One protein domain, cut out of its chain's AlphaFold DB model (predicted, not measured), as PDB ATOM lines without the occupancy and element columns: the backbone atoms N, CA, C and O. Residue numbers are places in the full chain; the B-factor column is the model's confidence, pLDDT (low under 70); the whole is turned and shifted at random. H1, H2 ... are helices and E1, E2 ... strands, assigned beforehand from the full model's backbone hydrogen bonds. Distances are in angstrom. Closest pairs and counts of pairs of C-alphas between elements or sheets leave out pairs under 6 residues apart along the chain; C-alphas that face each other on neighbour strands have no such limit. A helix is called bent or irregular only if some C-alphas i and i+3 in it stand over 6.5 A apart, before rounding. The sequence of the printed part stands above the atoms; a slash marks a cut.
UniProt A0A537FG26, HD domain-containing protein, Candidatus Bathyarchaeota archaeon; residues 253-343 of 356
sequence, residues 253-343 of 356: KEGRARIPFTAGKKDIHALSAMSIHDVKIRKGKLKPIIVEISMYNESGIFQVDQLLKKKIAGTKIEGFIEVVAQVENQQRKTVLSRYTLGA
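Overview. This is residues 253 to 343 of the 356 residues of the protein "HD domain-containing protein" of Candidatus Bathyarchaeota archaeon (UniProt A0A537FG26). Two strand hairpins, E1 with E2 and E3 with E4, stand side by side as one twisted four-stranded sheet; the long helix H3 covers one face and the other face is bare. Two short helices, H1 and H2, lie off the sheet at one end of the longest axis, H2 packing crosswise on residues 299 to 303 of H3. The 91 printed residues hold three named helices and four named strands, in the order H1, H2, E1, E2, H3, E3, E4. The sheet is mixed, in the order E1, E2, E3, E4, and the class is mixed, helices and strands. The whole is compact, with a radius of gyration of the C-alphas of 13.7 A, and flat, spanning 41 by 33 by 17 A.

Along the chain. Find C-alpha 258 at (-32.512, -44.862, 125.372), where H1 begins; it ends at residue 262. H2 follows at residues 268 to 274. Next come E1, residues 276 to 283, 20.7 A long, and E2, residues 289 to 295, 19.3 A. Look for C-alpha 298 at (-26.895, -50.475, 109.097); from there H3 runs 20.8 A to residue 312. H3 is neither bent nor irregular, but only just: C-alphas 306 and 309 are 6.3 A apart. E3, residues 321 to 329, is 25.5 A long. E4, residues 332 to 340, is 23.1 A long, bends by 51 degrees at residue 336 and ends at C-alpha 340, (-15.120, -36.885, 102.557).

Arrangement. Start with the sheet, whose edge strands are E1 and E4. E1 and E2 are an antiparallel hairpin; look at N 280 and O 292, 2.9 A apart. E2 and E3 are parallel at 23 degrees, with N 293 and O 324 at 2.8 A. E3 and E4 are an antiparallel hairpin, with N 325 and O 337 at 3.0 A. H3 is on the sheet at a height of 8.9 A, over E3 and only just over E2, where 3 of its C-alphas fall; it runs along the strands, at 12 degrees to E3 on the local plane. The closest C-alphas of H3 and E3, those of Glu 298 and Val 327, are 6.7 A apart. E2, H3 and E3 form a strand-helix-strand unit, two parallel neighbour strands with a helix between, and its crossover is right-handed. With H3 on one face, the sheet and helix make two layers. H2 touches H3 about perpendicular, at 82 degrees; C-alphas 272 and 300 are their closest, 4.4 A apart. H1 touches H2, closest at C-alphas 261 and 270, 6.0 A. In H1 and H2 every O i to N i+4 pair is within hydrogen-bond range; in H3, 7 of 11 are.

Size, cuts and confidence. The two C-alphas farthest apart, those of Gly 264 and Lys 285, are 43.1 A apart. The printed part has no cut and no long link. The mean pLDDT of the printed part is 84.0; look for values under 70 at residue 265, residues 330 to 332 and residues 339 to 343.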
ATOM      1  N   LYS A 253     -24.837 -40.645 120.453       88.19
ATOM      2  CA  LYS A 253     -24.632 -42.036 120.918       88.19
ATOM      3  C   LYS A 253     -25.930 -42.648 121.456       88.19
ATOM      4  O   LYS A 253     -26.737 -41.946 122.063       88.19
ATOM      5  N   GLU A 254     -26.083 -43.970 121.362       80.31
ATOM      6  CA  GLU A 254     -27.299 -44.705 121.762       80.31
ATOM      7  C   GLU A 254     -27.812 -44.380 123.178       80.31
ATOM      8  O   GLU A 254     -29.020 -44.339 123.427       80.31
ATOM      9  N   GLY A 255     -26.908 -44.071 124.119       79.94
ATOM     10  CA  GLY A 255     -27.258 -43.678 125.485       79.94
ATOM     11  C   GLY A 255     -28.194 -42.467 125.538       79.94
ATOM     12  O   GLY A 255     -28.964 -42.329 126.487       79.94
ATOM     13  N   ARG A 256     -28.185 -41.633 124.491       82.81
ATOM     14  CA  ARG A 256     -29.014 -40.433 124.338       82.81
ATOM     15  C   ARG A 256     -30.425 -40.729 123.844       82.81
ATOM     16  O   ARG A 256     -31.347 -39.995 124.191       82.81
ATOM     17  N   ALA A 257     -30.610 -41.821 123.107       78.75
ATOM     18  CA  ALA A 257     -31.907 -42.245 122.583       78.75
ATOM     19  C   ALA A 257     -32.643 -43.227 123.513       78.75
ATOM     20  O   ALA A 257     -33.851 -43.420 123.379       78.75
ATOM     21  N   ARG A 258     -31.953 -43.814 124.501       79.25
ATOM     22  CA  ARG A 258     -32.512 -44.862 125.372       79.25
ATOM     23  C   ARG A 258     -33.764 -44.430 126.142       79.25
ATOM     24  O   ARG A 258     -34.744 -45.174 126.181       79.25
ATOM     25  N   ILE A 259     -33.741 -43.252 126.766       76.25
ATOM     26  CA  ILE A 259     -34.880 -42.740 127.550       76.25
ATOM     27  C   ILE A 259     -36.106 -42.489 126.653       76.25
ATOM     28  O   ILE A 259     -37.142 -43.098 126.917       76.25
ATOM     29  N   PRO A 260     -36.028 -41.676 125.579       71.44
ATOM     30  CA  PRO A 260     -37.194 -41.438 124.725       71.44
ATOM     31  C   PRO A 260     -37.699 -42.716 124.033       71.44
ATOM     32  O   PRO A 260     -38.911 -42.921 123.943       71.44
ATOM     33  N   PHE A 261     -36.801 -43.622 123.626       75.62
ATOM     34  CA  PHE A 261     -37.182 -44.901 123.016       75.62
ATOM     35  C   PHE A 261     -37.975 -45.794 123.983       75.62
ATOM     36  O   PHE A 261     -39.035 -46.320 123.636       75.62
ATOM     37  N   THR A 262     -37.500 -45.939 125.226       74.88
ATOM     38  CA  THR A 262     -38.199 -46.724 126.263       74.88
ATOM     39  C   THR A 262     -39.500 -46.069 126.730       74.88
ATOM     40  O   THR A 262     -40.432 -46.781 127.095       74.88
ATOM     41  N   ALA A 263     -39.609 -44.741 126.633       72.31
ATOM     42  CA  ALA A 263     -40.833 -43.983 126.895       72.31
ATOM     43  C   ALA A 263     -41.895 -44.095 125.778       72.31
ATOM     44  O   ALA A 263     -42.954 -43.480 125.878       72.31
ATOM     45  N   GLY A 264     -41.645 -44.892 124.731       70.62
ATOM     46  CA  GLY A 264     -42.629 -45.229 123.697       70.62
ATOM     47  C   GLY A 264     -42.443 -44.505 122.363       70.62
ATOM     48  O   GLY A 264     -43.174 -44.807 121.419       70.62
ATOM     49  N   LYS A 265     -41.451 -43.614 122.236       69.62
ATOM     50  CA  LYS A 265     -41.125 -42.957 120.965       69.62
ATOM     51  C   LYS A 265     -40.323 -43.908 120.076       69.62
ATOM     52  O   LYS A 265     -39.097 -43.958 120.121       69.62
ATOM     53  N   LYS A 266     -41.047 -44.719 119.305       74.44
ATOM     54  CA  LYS A 266     -40.501 -45.727 118.383       74.44
ATOM     55  C   LYS A 266     -40.534 -45.236 116.936       74.44
ATOM     56  O   LYS A 266     -41.057 -45.920 116.061       74.44
ATOM     57  N   ASP A 267     -40.036 -44.028 116.696       77.06
ATOM     58  CA  ASP A 267     -39.860 -43.523 115.336       77.06
ATOM     59  C   ASP A 267     -38.524 -43.997 114.731       77.06
ATOM     60  O   ASP A 267     -37.657 -44.562 115.410       77.06
ATOM     61  N   ILE A 268     -38.368 -43.789 113.422       76.19
ATOM     62  CA  ILE A 268     -37.166 -44.190 112.678       76.19
ATOM     63  C   ILE A 268     -35.899 -43.488 113.192       76.19
ATOM     64  O   ILE A 268     -34.811 -44.058 113.121       76.19
ATOM     65  N   HIS A 269     -36.034 -42.280 113.749       78.06
ATOM     66  CA  HIS A 269     -34.912 -41.498 114.262       78.06
ATOM     67  C   HIS A 269     -34.394 -42.093 115.569       78.06
ATOM     68  O   HIS A 269     -33.182 -42.261 115.724       78.06
ATOM     69  N   ALA A 270     -35.300 -42.459 116.476       78.19
ATOM     70  CA  ALA A 270     -34.981 -43.114 117.734       78.19
ATOM     71  C   ALA A 270     -34.356 -44.495 117.492       78.19
ATOM     72  O   ALA A 270     -33.343 -44.817 118.108       78.19
ATOM     73  N   LEU A 271     -34.896 -45.283 116.552       82.56
ATOM     74  CA  LEU A 271     -34.325 -46.584 116.184       82.56
ATOM     75  C   LEU A 271     -32.911 -46.453 115.594       82.56
ATOM     76  O   LEU A 271     -32.006 -47.191 115.980       82.56
ATOM     77  N   SER A 272     -32.713 -45.496 114.686       83.56
ATOM     78  CA  SER A 272     -31.408 -45.243 114.073       83.56
ATOM     79  C   SER A 272     -30.381 -44.749 115.103       83.56
ATOM     80  O   SER A 272     -29.260 -45.253 115.143       83.56
ATOM     81  N   ALA A 273     -30.773 -43.854 116.016       84.62
ATOM     82  CA  ALA A 273     -29.901 -43.371 117.092       84.62
ATOM     83  C   ALA A 273     -29.507 -44.479 118.083       84.62
ATOM     84  O   ALA A 273     -28.358 -44.534 118.519       84.62
ATOM     85  N   MET A 274     -30.417 -45.412 118.391       86.88
ATOM     86  CA  MET A 274     -30.107 -46.599 119.204       86.88
ATOM     87  C   MET A 274     -29.067 -47.523 118.554       86.88
ATOM     88  O   MET A 274     -28.473 -48.348 119.244       86.88
ATOM     89  N   SER A 275     -28.829 -47.392 117.247       90.00
ATOM     90  CA  SER A 275     -27.828 -48.185 116.533       90.00
ATOM     91  C   SER A 275     -26.434 -47.557 116.545       90.00
ATOM     92  O   SER A 275     -25.488 -48.235 116.153       90.00
ATOM     93  N   ILE A 276     -26.276 -46.310 117.013       91.62
ATOM     94  CA  ILE A 276     -24.968 -45.660 117.160       91.62
ATOM     95  C   ILE A 276     -24.309 -46.123 118.464       91.62
ATOM     96  O   ILE A 276     -24.608 -45.609 119.543       91.62
ATOM     97  N   HIS A 277     -23.384 -47.073 118.361       90.81
ATOM     98  CA  HIS A 277     -22.626 -47.597 119.496       90.81
ATOM     99  C   HIS A 277     -21.641 -46.552 120.035       90.81
ATOM    100  O   HIS A 277     -21.636 -46.242 121.227       90.81
ATOM    101  N   ASP A 278     -20.812 -45.981 119.157       92.12
ATOM    102  CA  ASP A 278     -19.769 -45.051 119.575       92.12
ATOM    103  C   ASP A 278     -19.452 -43.997 118.513       92.12
ATOM    104  O   ASP A 278     -19.556 -44.233 117.311       92.12
ATOM    105  N   VAL A 279     -19.017 -42.832 118.984       94.38
ATOM    106  CA  VAL A 279     -18.549 -41.708 118.167       94.38
ATOM    107  C   VAL A 279     -17.193 -41.293 118.713       94.38
ATOM    108  O   VAL A 279     -17.075 -40.903 119.884       94.38
ATOM    109  N   LYS A 280     -16.162 -41.391 117.870       94.56
ATOM    110  CA  LYS A 280     -14.785 -41.016 118.195       94.56
ATOM    111  C   LYS A 280     -14.298 -39.939 117.245       94.56
ATOM    112  O   LYS A 280     -14.458 -40.032 116.037       94.56
ATOM    113  N   ILE A 281     -13.628 -38.947 117.813       95.62
ATOM    114  CA  ILE A 281     -12.941 -37.902 117.056       95.62
ATOM    115  C   ILE A 281     -11.450 -38.204 117.115       95.62
ATOM    116  O   ILE A 281     -10.885 -38.323 118.209       95.62
ATOM    117  N   ARG A 282     -10.818 -38.341 115.955       94.00
ATOM    118  CA  ARG A 282      -9.387 -38.599 115.800       94.00
ATOM    119  C   ARG A 282      -8.745 -37.541 114.919       94.00
ATOM    120  O   ARG A 282      -9.417 -36.866 114.146       94.00
ATOM    121  N   LYS A 283      -7.424 -37.440 115.030       92.12
ATOM    122  CA  LYS A 283      -6.606 -36.657 114.107       92.12
ATOM    123  C   LYS A 283      -6.381 -37.463 112.835       92.12
ATOM    124  O   LYS A 283      -5.992 -38.631 112.921       92.12
ATOM    125  N   GLY A 284      -6.620 -36.849 111.685       89.06
ATOM    126  CA  GLY A 284      -6.309 -37.439 110.386       89.06
ATOM    127  C   GLY A 284      -5.045 -36.859 109.763       89.06
ATOM    128  O   GLY A 284      -4.517 -35.843 110.209       89.06
ATOM    129  N   LYS A 285      -4.543 -37.542 108.727       84.12
ATOM    130  CA  LYS A 285      -3.385 -37.084 107.938       84.12
ATOM    131  C   LYS A 285      -3.788 -36.166 106.785       84.12
ATOM    132  O   LYS A 285      -3.079 -35.210 106.505       84.12
ATOM    133  N   LEU A 286      -4.888 -36.494 106.102       86.50
ATOM    134  CA  LEU A 286      -5.400 -35.727 104.960       86.50
ATOM    135  C   LEU A 286      -6.308 -34.594 105.429       86.50
ATOM    136  O   LEU A 286      -6.114 -33.441 105.067       86.50
ATOM    137  N   LYS A 287      -7.285 -34.941 106.268       93.12
ATOM    138  CA  LYS A 287      -8.147 -33.991 106.958       93.12
ATOM    139  C   LYS A 287      -7.796 -33.971 108.435       93.12
ATOM    140  O   LYS A 287      -7.562 -35.042 108.997       93.12
ATOM    141  N   PRO A 288      -7.752 -32.795 109.076       94.75
ATOM    142  CA  PRO A 288      -7.323 -32.700 110.466       94.75
ATOM    143  C   PRO A 288      -8.274 -33.421 111.424       94.75
ATOM    144  O   PRO A 288      -7.835 -33.877 112.479       94.75
ATOM    145  N   ILE A 289      -9.548 -33.582 111.051       96.69
ATOM    146  CA  ILE A 289     -10.567 -34.232 111.872       96.69
ATOM    147  C   ILE A 289     -11.114 -35.462 111.149       96.69
ATOM    148  O   ILE A 289     -11.660 -35.360 110.053       96.69
ATOM    149  N   ILE A 290     -11.029 -36.618 111.806       96.12
ATOM    150  CA  ILE A 290     -11.741 -37.840 111.424       96.12
ATOM    151  C   ILE A 290     -12.792 -38.128 112.494       96.12
ATOM    152  O   ILE A 290     -12.461 -38.309 113.667       96.12
ATOM    153  N   VAL A 291     -14.055 -38.196 112.085       96.12
ATOM    154  CA  VAL A 291     -15.173 -38.659 112.906       96.12
ATOM    155  C   VAL A 291     -15.440 -40.122 112.564       96.12
ATOM    156  O   VAL A 291     -15.958 -40.439 111.497       96.12
ATOM    157  N   GLU A 292     -15.086 -41.020 113.477       94.62
ATOM    158  CA  GLU A 292     -15.391 -42.446 113.381       94.62
ATOM    159  C   GLU A 292     -16.700 -42.742 114.113       94.62
ATOM    160  O   GLU A 292     -16.797 -42.557 115.330       94.62
ATOM    161  N   ILE A 293     -17.690 -43.244 113.381       94.00
ATOM    162  CA  ILE A 293     -18.999 -43.631 113.904       94.00
ATOM    163  C   ILE A 293     -19.107 -45.146 113.817       94.00
ATOM    164  O   ILE A 293     -19.084 -45.725 112.732       94.00
ATOM    165  N   SER A 294     -19.197 -45.786 114.976       92.69
ATOM    166  CA  SER A 294     -19.343 -47.234 115.102       92.69
ATOM    167  C   SER A 294     -20.793 -47.563 115.424       92.69
ATOM    168  O   SER A 294     -21.387 -46.948 116.310       92.69
ATOM    169  N   MET A 295     -21.368 -48.507 114.688       92.88
ATOM    170  CA  MET A 295     -22.791 -48.830 114.736       92.88
ATOM    171  C   MET A 295     -23.005 -50.329 114.932       92.88
ATOM    172  O   MET A 295     -22.201 -51.135 114.469       92.88
ATOM    173  N   TYR A 296     -24.100 -50.717 115.585       89.25
ATOM    174  CA  TYR A 296     -24.455 -52.134 115.746       89.25
ATOM    175  C   TYR A 296     -25.032 -52.759 114.475       89.25
ATOM    176  O   TYR A 296     -24.965 -53.969 114.297       89.25
ATOM    177  N   ASN A 297     -25.652 -51.948 113.621       88.12
ATOM    178  CA  ASN A 297     -26.254 -52.370 112.363       88.12
ATOM    179  C   ASN A 297     -26.384 -51.165 111.420       88.12
ATOM    180  O   ASN A 297     -26.128 -50.017 111.796       88.12
ATOM    181  N   GLU A 298     -26.810 -51.434 110.193       87.25
ATOM    182  CA  GLU A 298     -26.895 -50.475 109.097       87.25
ATOM    183  C   GLU A 298     -27.909 -49.359 109.349       87.25
ATOM    184  O   GLU A 298     -27.761 -48.280 108.783       87.25
ATOM    185  N   SER A 299     -28.911 -49.552 110.217       86.94
ATOM    186  CA  SER A 299     -29.946 -48.533 110.443       86.94
ATOM    187  C   SER A 299     -29.389 -47.234 111.030       86.94
ATOM    188  O   SER A 299     -29.980 -46.174 110.826       86.94
ATOM    189  N   GLY A 300     -28.227 -47.279 111.692       86.50
ATOM    190  CA  GLY A 300     -27.530 -46.091 112.190       86.50
ATOM    191  C   GLY A 300     -27.088 -45.125 111.083       86.50
ATOM    192  O   GLY A 300     -26.940 -43.932 111.344       86.50
ATOM    193  N   ILE A 301     -26.959 -45.594 109.832       87.06
ATOM    194  CA  ILE A 301     -26.539 -44.744 108.709       87.06
ATOM    195  C   ILE A 301     -27.491 -43.568 108.487       87.06
ATOM    196  O   ILE A 301     -27.067 -42.490 108.084       87.06
ATOM    197  N   PHE A 302     -28.771 -43.744 108.818       86.31
ATOM    198  CA  PHE A 302     -29.769 -42.697 108.668       86.31
ATOM    199  C   PHE A 302     -29.477 -41.483 109.565       86.31
ATOM    200  O   PHE A 302     -29.625 -40.358 109.099       86.31
ATOM    201  N   GLN A 303     -28.986 -41.672 110.799       86.25
ATOM    202  CA  GLN A 303     -28.513 -40.560 111.639       86.25
ATOM    203  C   GLN A 303     -27.296 -39.859 111.026       86.25
ATOM    204  O   GLN A 303     -27.231 -38.630 110.992       86.25
ATOM    205  N   VAL A 304     -26.351 -40.626 110.482       88.81
ATOM    206  CA  VAL A 304     -25.160 -40.063 109.832       88.81
ATOM    207  C   VAL A 304     -25.555 -39.194 108.631       88.81
ATOM    208  O   VAL A 304     -25.111 -38.051 108.518       88.81
ATOM    209  N   ASP A 305     -26.430 -39.700 107.765       86.75
ATOM    210  CA  ASP A 305     -26.805 -39.024 106.522       86.75
ATOM    211  C   ASP A 305     -27.820 -37.891 106.727       86.75
ATOM    212  O   ASP A 305     -27.719 -36.853 106.071       86.75
ATOM    213  N   GLN A 306     -28.810 -38.056 107.609       84.25
ATOM    214  CA  GLN A 306     -29.876 -37.060 107.774       84.25
ATOM    215  C   GLN A 306     -29.568 -35.984 108.806       84.25
ATOM    216  O   GLN A 306     -30.096 -34.882 108.665       84.25
ATOM    217  N   LEU A 307     -28.744 -36.278 109.816       87.06
ATOM    218  CA  LEU A 307     -28.407 -35.326 110.871       87.06
ATOM    219  C   LEU A 307     -26.990 -34.787 110.677       87.06
ATOM    220  O   LEU A 307     -26.817 -33.597 110.410       87.06
ATOM    221  N   LEU A 308     -25.976 -35.653 110.735       92.38
ATOM    222  CA  LEU A 308     -24.588 -35.187 110.761       92.38
ATOM    223  C   LEU A 308     -24.153 -34.552 109.441       92.38
ATOM    224  O   LEU A 308     -23.574 -33.469 109.442       92.38
ATOM    225  N   LYS A 309     -24.450 -35.196 108.309       91.50
ATOM    226  CA  LYS A 309     -24.068 -34.677 106.991       91.50
ATOM    227  C   LYS A 309     -24.659 -33.288 106.737       91.50
ATOM    228  O   LYS A 309     -23.946 -32.422 106.244       91.50
ATOM    229  N   LYS A 310     -25.919 -33.056 107.125       91.31
ATOM    230  CA  LYS A 310     -26.568 -31.737 107.014       91.31
ATOM    231  C   LYS A 310     -25.937 -30.706 107.947       91.31
ATOM    232  O   LYS A 310     -25.719 -29.578 107.531       91.31
ATOM    233  N   LYS A 311     -25.589 -31.103 109.175       94.00
ATOM    234  CA  LYS A 311     -24.919 -30.227 110.147       94.00
ATOM    235  C   LYS A 311     -23.475 -29.884 109.753       94.00
ATOM    236  O   LYS A 311     -22.980 -28.855 110.191       94.00
ATOM    237  N   ILE A 312     -22.796 -30.699 108.939       95.00
ATOM    238  CA  ILE A 312     -21.448 -30.393 108.420       95.00
ATOM    239  C   ILE A 312     -21.504 -29.593 107.110       95.00
ATOM    240  O   ILE A 312     -20.654 -28.726 106.893       95.00
ATOM    241  N   ALA A 313     -22.468 -29.878 106.236       91.94
ATOM    242  CA  ALA A 313     -22.588 -29.214 104.943       91.94
ATOM    243  C   ALA A 313     -22.772 -27.694 105.097       91.94
ATOM    244  O   ALA A 313     -23.537 -27.224 105.940       91.94
ATOM    245  N   GLY A 314     -22.051 -26.919 104.288       89.31
ATOM    246  CA  GLY A 314     -22.094 -25.456 104.303       89.31
ATOM    247  C   GLY A 314     -21.382 -24.809 105.494       89.31
ATOM    248  O   GLY A 314     -21.380 -23.582 105.606       89.31
ATOM    249  N   THR A 315     -20.762 -25.597 106.380       94.19
ATOM    250  CA  THR A 315     -19.970 -25.056 107.490       94.19
ATOM    251  C   THR A 315     -18.583 -24.630 107.027       94.19
ATOM    252  O   THR A 315     -18.000 -25.202 106.104       94.19
ATOM    253  N   LYS A 316     -17.976 -23.675 107.741       93.88
ATOM    254  CA  LYS A 316     -16.575 -23.277 107.510       93.88
ATOM    255  C   LYS A 316     -15.566 -24.390 107.818       93.88
ATOM    256  O   LYS A 316     -14.393 -24.250 107.484       93.88
ATOM    257  N   ILE A 317     -16.018 -25.488 108.433       95.44
ATOM    258  CA  ILE A 317     -15.181 -26.639 108.768       95.44
ATOM    259  C   ILE A 317     -15.440 -27.881 107.913       95.44
ATOM    260  O   ILE A 317     -14.773 -28.893 108.117       95.44
ATOM    261  N   GLU A 318     -16.342 -27.798 106.929       94.94
ATOM    262  CA  GLU A 318     -16.716 -28.917 106.059       94.94
ATOM    263  C   GLU A 318     -15.481 -29.595 105.448       94.94
ATOM    264  O   GLU A 318     -15.247 -30.785 105.665       94.94
ATOM    265  N   GLY A 319     -14.623 -28.810 104.784       94.94
ATOM    266  CA  GLY A 319     -13.407 -29.291 104.122       94.94
ATOM    267  C   GLY A 319     -12.372 -29.933 105.053       94.94
ATOM    268  O   GLY A 319     -11.488 -30.650 104.581       94.94
ATOM    269  N   PHE A 320     -12.496 -29.738 106.365       96.12
ATOM    270  CA  PHE A 320     -11.559 -30.234 107.372       96.12
ATOM    271  C   PHE A 320     -12.023 -31.521 108.068       96.12
ATOM    272  O   PHE A 320     -11.283 -32.055 108.899       96.12
ATOM    273  N   ILE A 321     -13.213 -32.032 107.732       95.69
ATOM    274  CA  ILE A 321     -13.799 -33.216 108.365       95.69
ATOM    275  C   ILE A 321     -13.903 -34.384 107.378       95.69
ATOM    276  O   ILE A 321     -14.385 -34.265 106.247       95.69
ATOM    277  N   GLU A 322     -13.463 -35.553 107.830       95.12
ATOM    278  CA  GLU A 322     -13.754 -36.852 107.230       95.12
ATOM    279  C   GLU A 322     -14.689 -37.638 108.154       95.12
ATOM    280  O   GLU A 322     -14.430 -37.740 109.353       95.12
ATOM    281  N   VAL A 323     -15.769 -38.209 107.612       94.62
ATOM    282  CA  VAL A 323     -16.700 -39.058 108.369       94.62
ATOM    283  C   VAL A 323     -16.567 -40.500 107.890       94.62
ATOM    284  O   VAL A 323     -16.737 -40.800 106.705       94.62
ATOM    285  N   VAL A 324     -16.280 -41.402 108.825       93.00
ATOM    286  CA  VAL A 324     -16.149 -42.841 108.585       93.00
ATOM    287  C   VAL A 324     -17.211 -43.566 109.400       93.00
ATOM    288  O   VAL A 324     -17.132 -43.595 110.627       93.00
ATOM    289  N   ALA A 325     -18.191 -44.169 108.727       92.19
ATOM    290  CA  ALA A 325     -19.254 -44.935 109.367       92.19
ATOM    291  C   ALA A 325     -19.039 -46.440 109.148       92.19
ATOM    292  O   ALA A 325     -18.907 -46.923 108.017       92.19
ATOM    293  N   GLN A 326     -18.999 -47.196 110.243       91.62
ATOM    294  CA  GLN A 326     -18.712 -48.630 110.240       91.62
ATOM    295  C   GLN A 326     -19.686 -49.403 111.127       91.62
ATOM    296  O   GLN A 326     -20.077 -48.931 112.193       91.62
ATOM    297  N   VAL A 327     -20.036 -50.617 110.707       89.56
ATOM    298  CA  VAL A 327     -20.776 -51.580 111.528       89.56
ATOM    299  C   VAL A 327     -19.793 -52.516 112.220       89.56
ATOM    300  O   VAL A 327     -18.924 -53.114 111.578       89.56
ATOM    301  N   GLU A 328     -19.921 -52.622 113.539       82.25
ATOM    302  CA  GLU A 328     -19.142 -53.527 114.379       82.25
ATOM    303  C   GLU A 328     -19.948 -54.805 114.639       82.25
ATOM    304  O   GLU A 328     -20.822 -54.846 115.500       82.25
ATOM    305  N   ASN A 329     -19.623 -55.876 113.913       72.88
ATOM    306  CA  ASN A 329     -20.102 -57.220 114.227       72.88
ATOM    307  C   ASN A 329     -19.083 -57.920 115.136       72.88
ATOM    308  O   ASN A 329     -17.887 -57.646 115.042       72.88
ATOM    309  N   GLN A 330     -19.532 -58.869 115.972       59.59
ATOM    310  CA  GLN A 330     -18.743 -59.537 117.033       59.59
ATOM    311  C   GLN A 330     -17.377 -60.123 116.601       59.59
ATOM    312  O   GLN A 330     -16.582 -60.498 117.458       59.59
ATOM    313  N   GLN A 331     -17.077 -60.205 115.300       54.88
ATOM    314  CA  GLN A 331     -15.791 -60.667 114.765       54.88
ATOM    315  C   GLN A 331     -15.225 -59.818 113.606       54.88
ATOM    316  O   GLN A 331     -14.123 -60.109 113.144       54.88
ATOM    317  N   ARG A 332     -15.935 -58.795 113.093       59.69
ATOM    318  CA  ARG A 332     -15.485 -57.977 111.943       59.69
ATOM    319  C   ARG A 332     -16.037 -56.554 111.993       59.69
ATOM    320  O   ARG A 332     -17.209 -56.353 112.303       59.69
ATOM    321  N   LYS A 333     -15.206 -55.587 111.600       70.81
ATOM    322  CA  LYS A 333     -15.633 -54.220 111.281       70.81
ATOM    323  C   LYS A 333     -15.857 -54.106 109.779       70.81
ATOM    324  O   LYS A 333     -14.929 -54.360 109.013       70.81
ATOM    325  N   THR A 334     -17.056 -53.710 109.375       77.12
ATOM    326  CA  THR A 334     -17.385 -53.437 107.972       77.12
ATOM    327  C   THR A 334     -17.621 -51.944 107.819       77.12
ATOM    328  O   THR A 334     -18.533 -51.394 108.433       77.12
ATOM    329  N   VAL A 335     -16.799 -51.269 107.016       78.38
ATOM    330  CA  VAL A 335     -17.041 -49.866 106.662       78.38
ATOM    331  C   VAL A 335     -18.227 -49.834 105.705       78.38
ATOM    332  O   VAL A 335     -18.151 -50.413 104.625       78.38
ATOM    333  N   LEU A 336     -19.319 -49.191 106.115       75.00
ATOM    334  CA  LEU A 336     -20.504 -49.046 105.269       75.00
ATOM    335  C   LEU A 336     -20.360 -47.861 104.329       75.00
ATOM    336  O   LEU A 336     -20.738 -47.931 103.163       75.00
ATOM    337  N   SER A 337     -19.810 -46.768 104.847       73.94
ATOM    338  CA  SER A 337     -19.612 -45.559 104.078       73.94
ATOM    339  C   SER A 337     -18.420 -44.771 104.596       73.94
ATOM    340  O   SER A 337     -18.115 -44.705 105.791       73.94
ATOM    341  N   ARG A 338     -17.725 -44.164 103.644       76.25
ATOM    342  CA  ARG A 338     -16.720 -43.147 103.896       76.25
ATOM    343  C   ARG A 338     -17.144 -41.928 103.111       76.25
ATOM    344  O   ARG A 338     -17.252 -41.996 101.889       76.25
ATOM    345  N   TYR A 339     -17.382 -40.834 103.816       69.88
ATOM    346  CA  TYR A 339     -17.700 -39.570 103.185       69.88
ATOM    347  C   TYR A 339     -16.615 -38.564 103.525       69.88
ATOM    348  O   TYR A 339     -16.304 -38.292 104.686       69.88
ATOM    349  N   THR A 340     -16.051 -37.996 102.474       65.19
ATOM    350  CA  THR A 340     -15.120 -36.885 102.557       65.19
ATOM    351  C   THR A 340     -15.884 -35.657 102.078       65.19
ATOM    352  O   THR A 340     -16.184 -35.549 100.894       65.19
ATOM    353  N   LEU A 341     -16.259 -34.761 102.996       64.38
ATOM    354  CA  LEU A 341     -17.037 -33.561 102.658       64.38
ATOM    355  C   LEU A 341     -16.097 -32.398 102.337       64.38
ATOM    356  O   LEU A 341     -15.256 -32.057 103.153       64.38
ATOM    357  N   GLY A 342     -16.172 -31.835 101.136       45.03
ATOM    358  CA  GLY A 342     -15.207 -30.851 100.641       45.03
ATOM    359  C   GLY A 342     -13.980 -31.506  99.997       45.03
ATOM    360  O   GLY A 342     -13.210 -32.220 100.652       45.03
ATOM    361  N   ALA A 343     -13.828 -31.273  98.693       38.22
ATOM    362  CA  ALA A 343     -12.618 -31.562  97.935       38.22
ATOM    363  C   ALA A 343     -11.491 -30.605  98.366       38.22
ATOM    364  O   ALA A 343     -11.753 -29.457  98.724       38.22
TER     365      ALA A 343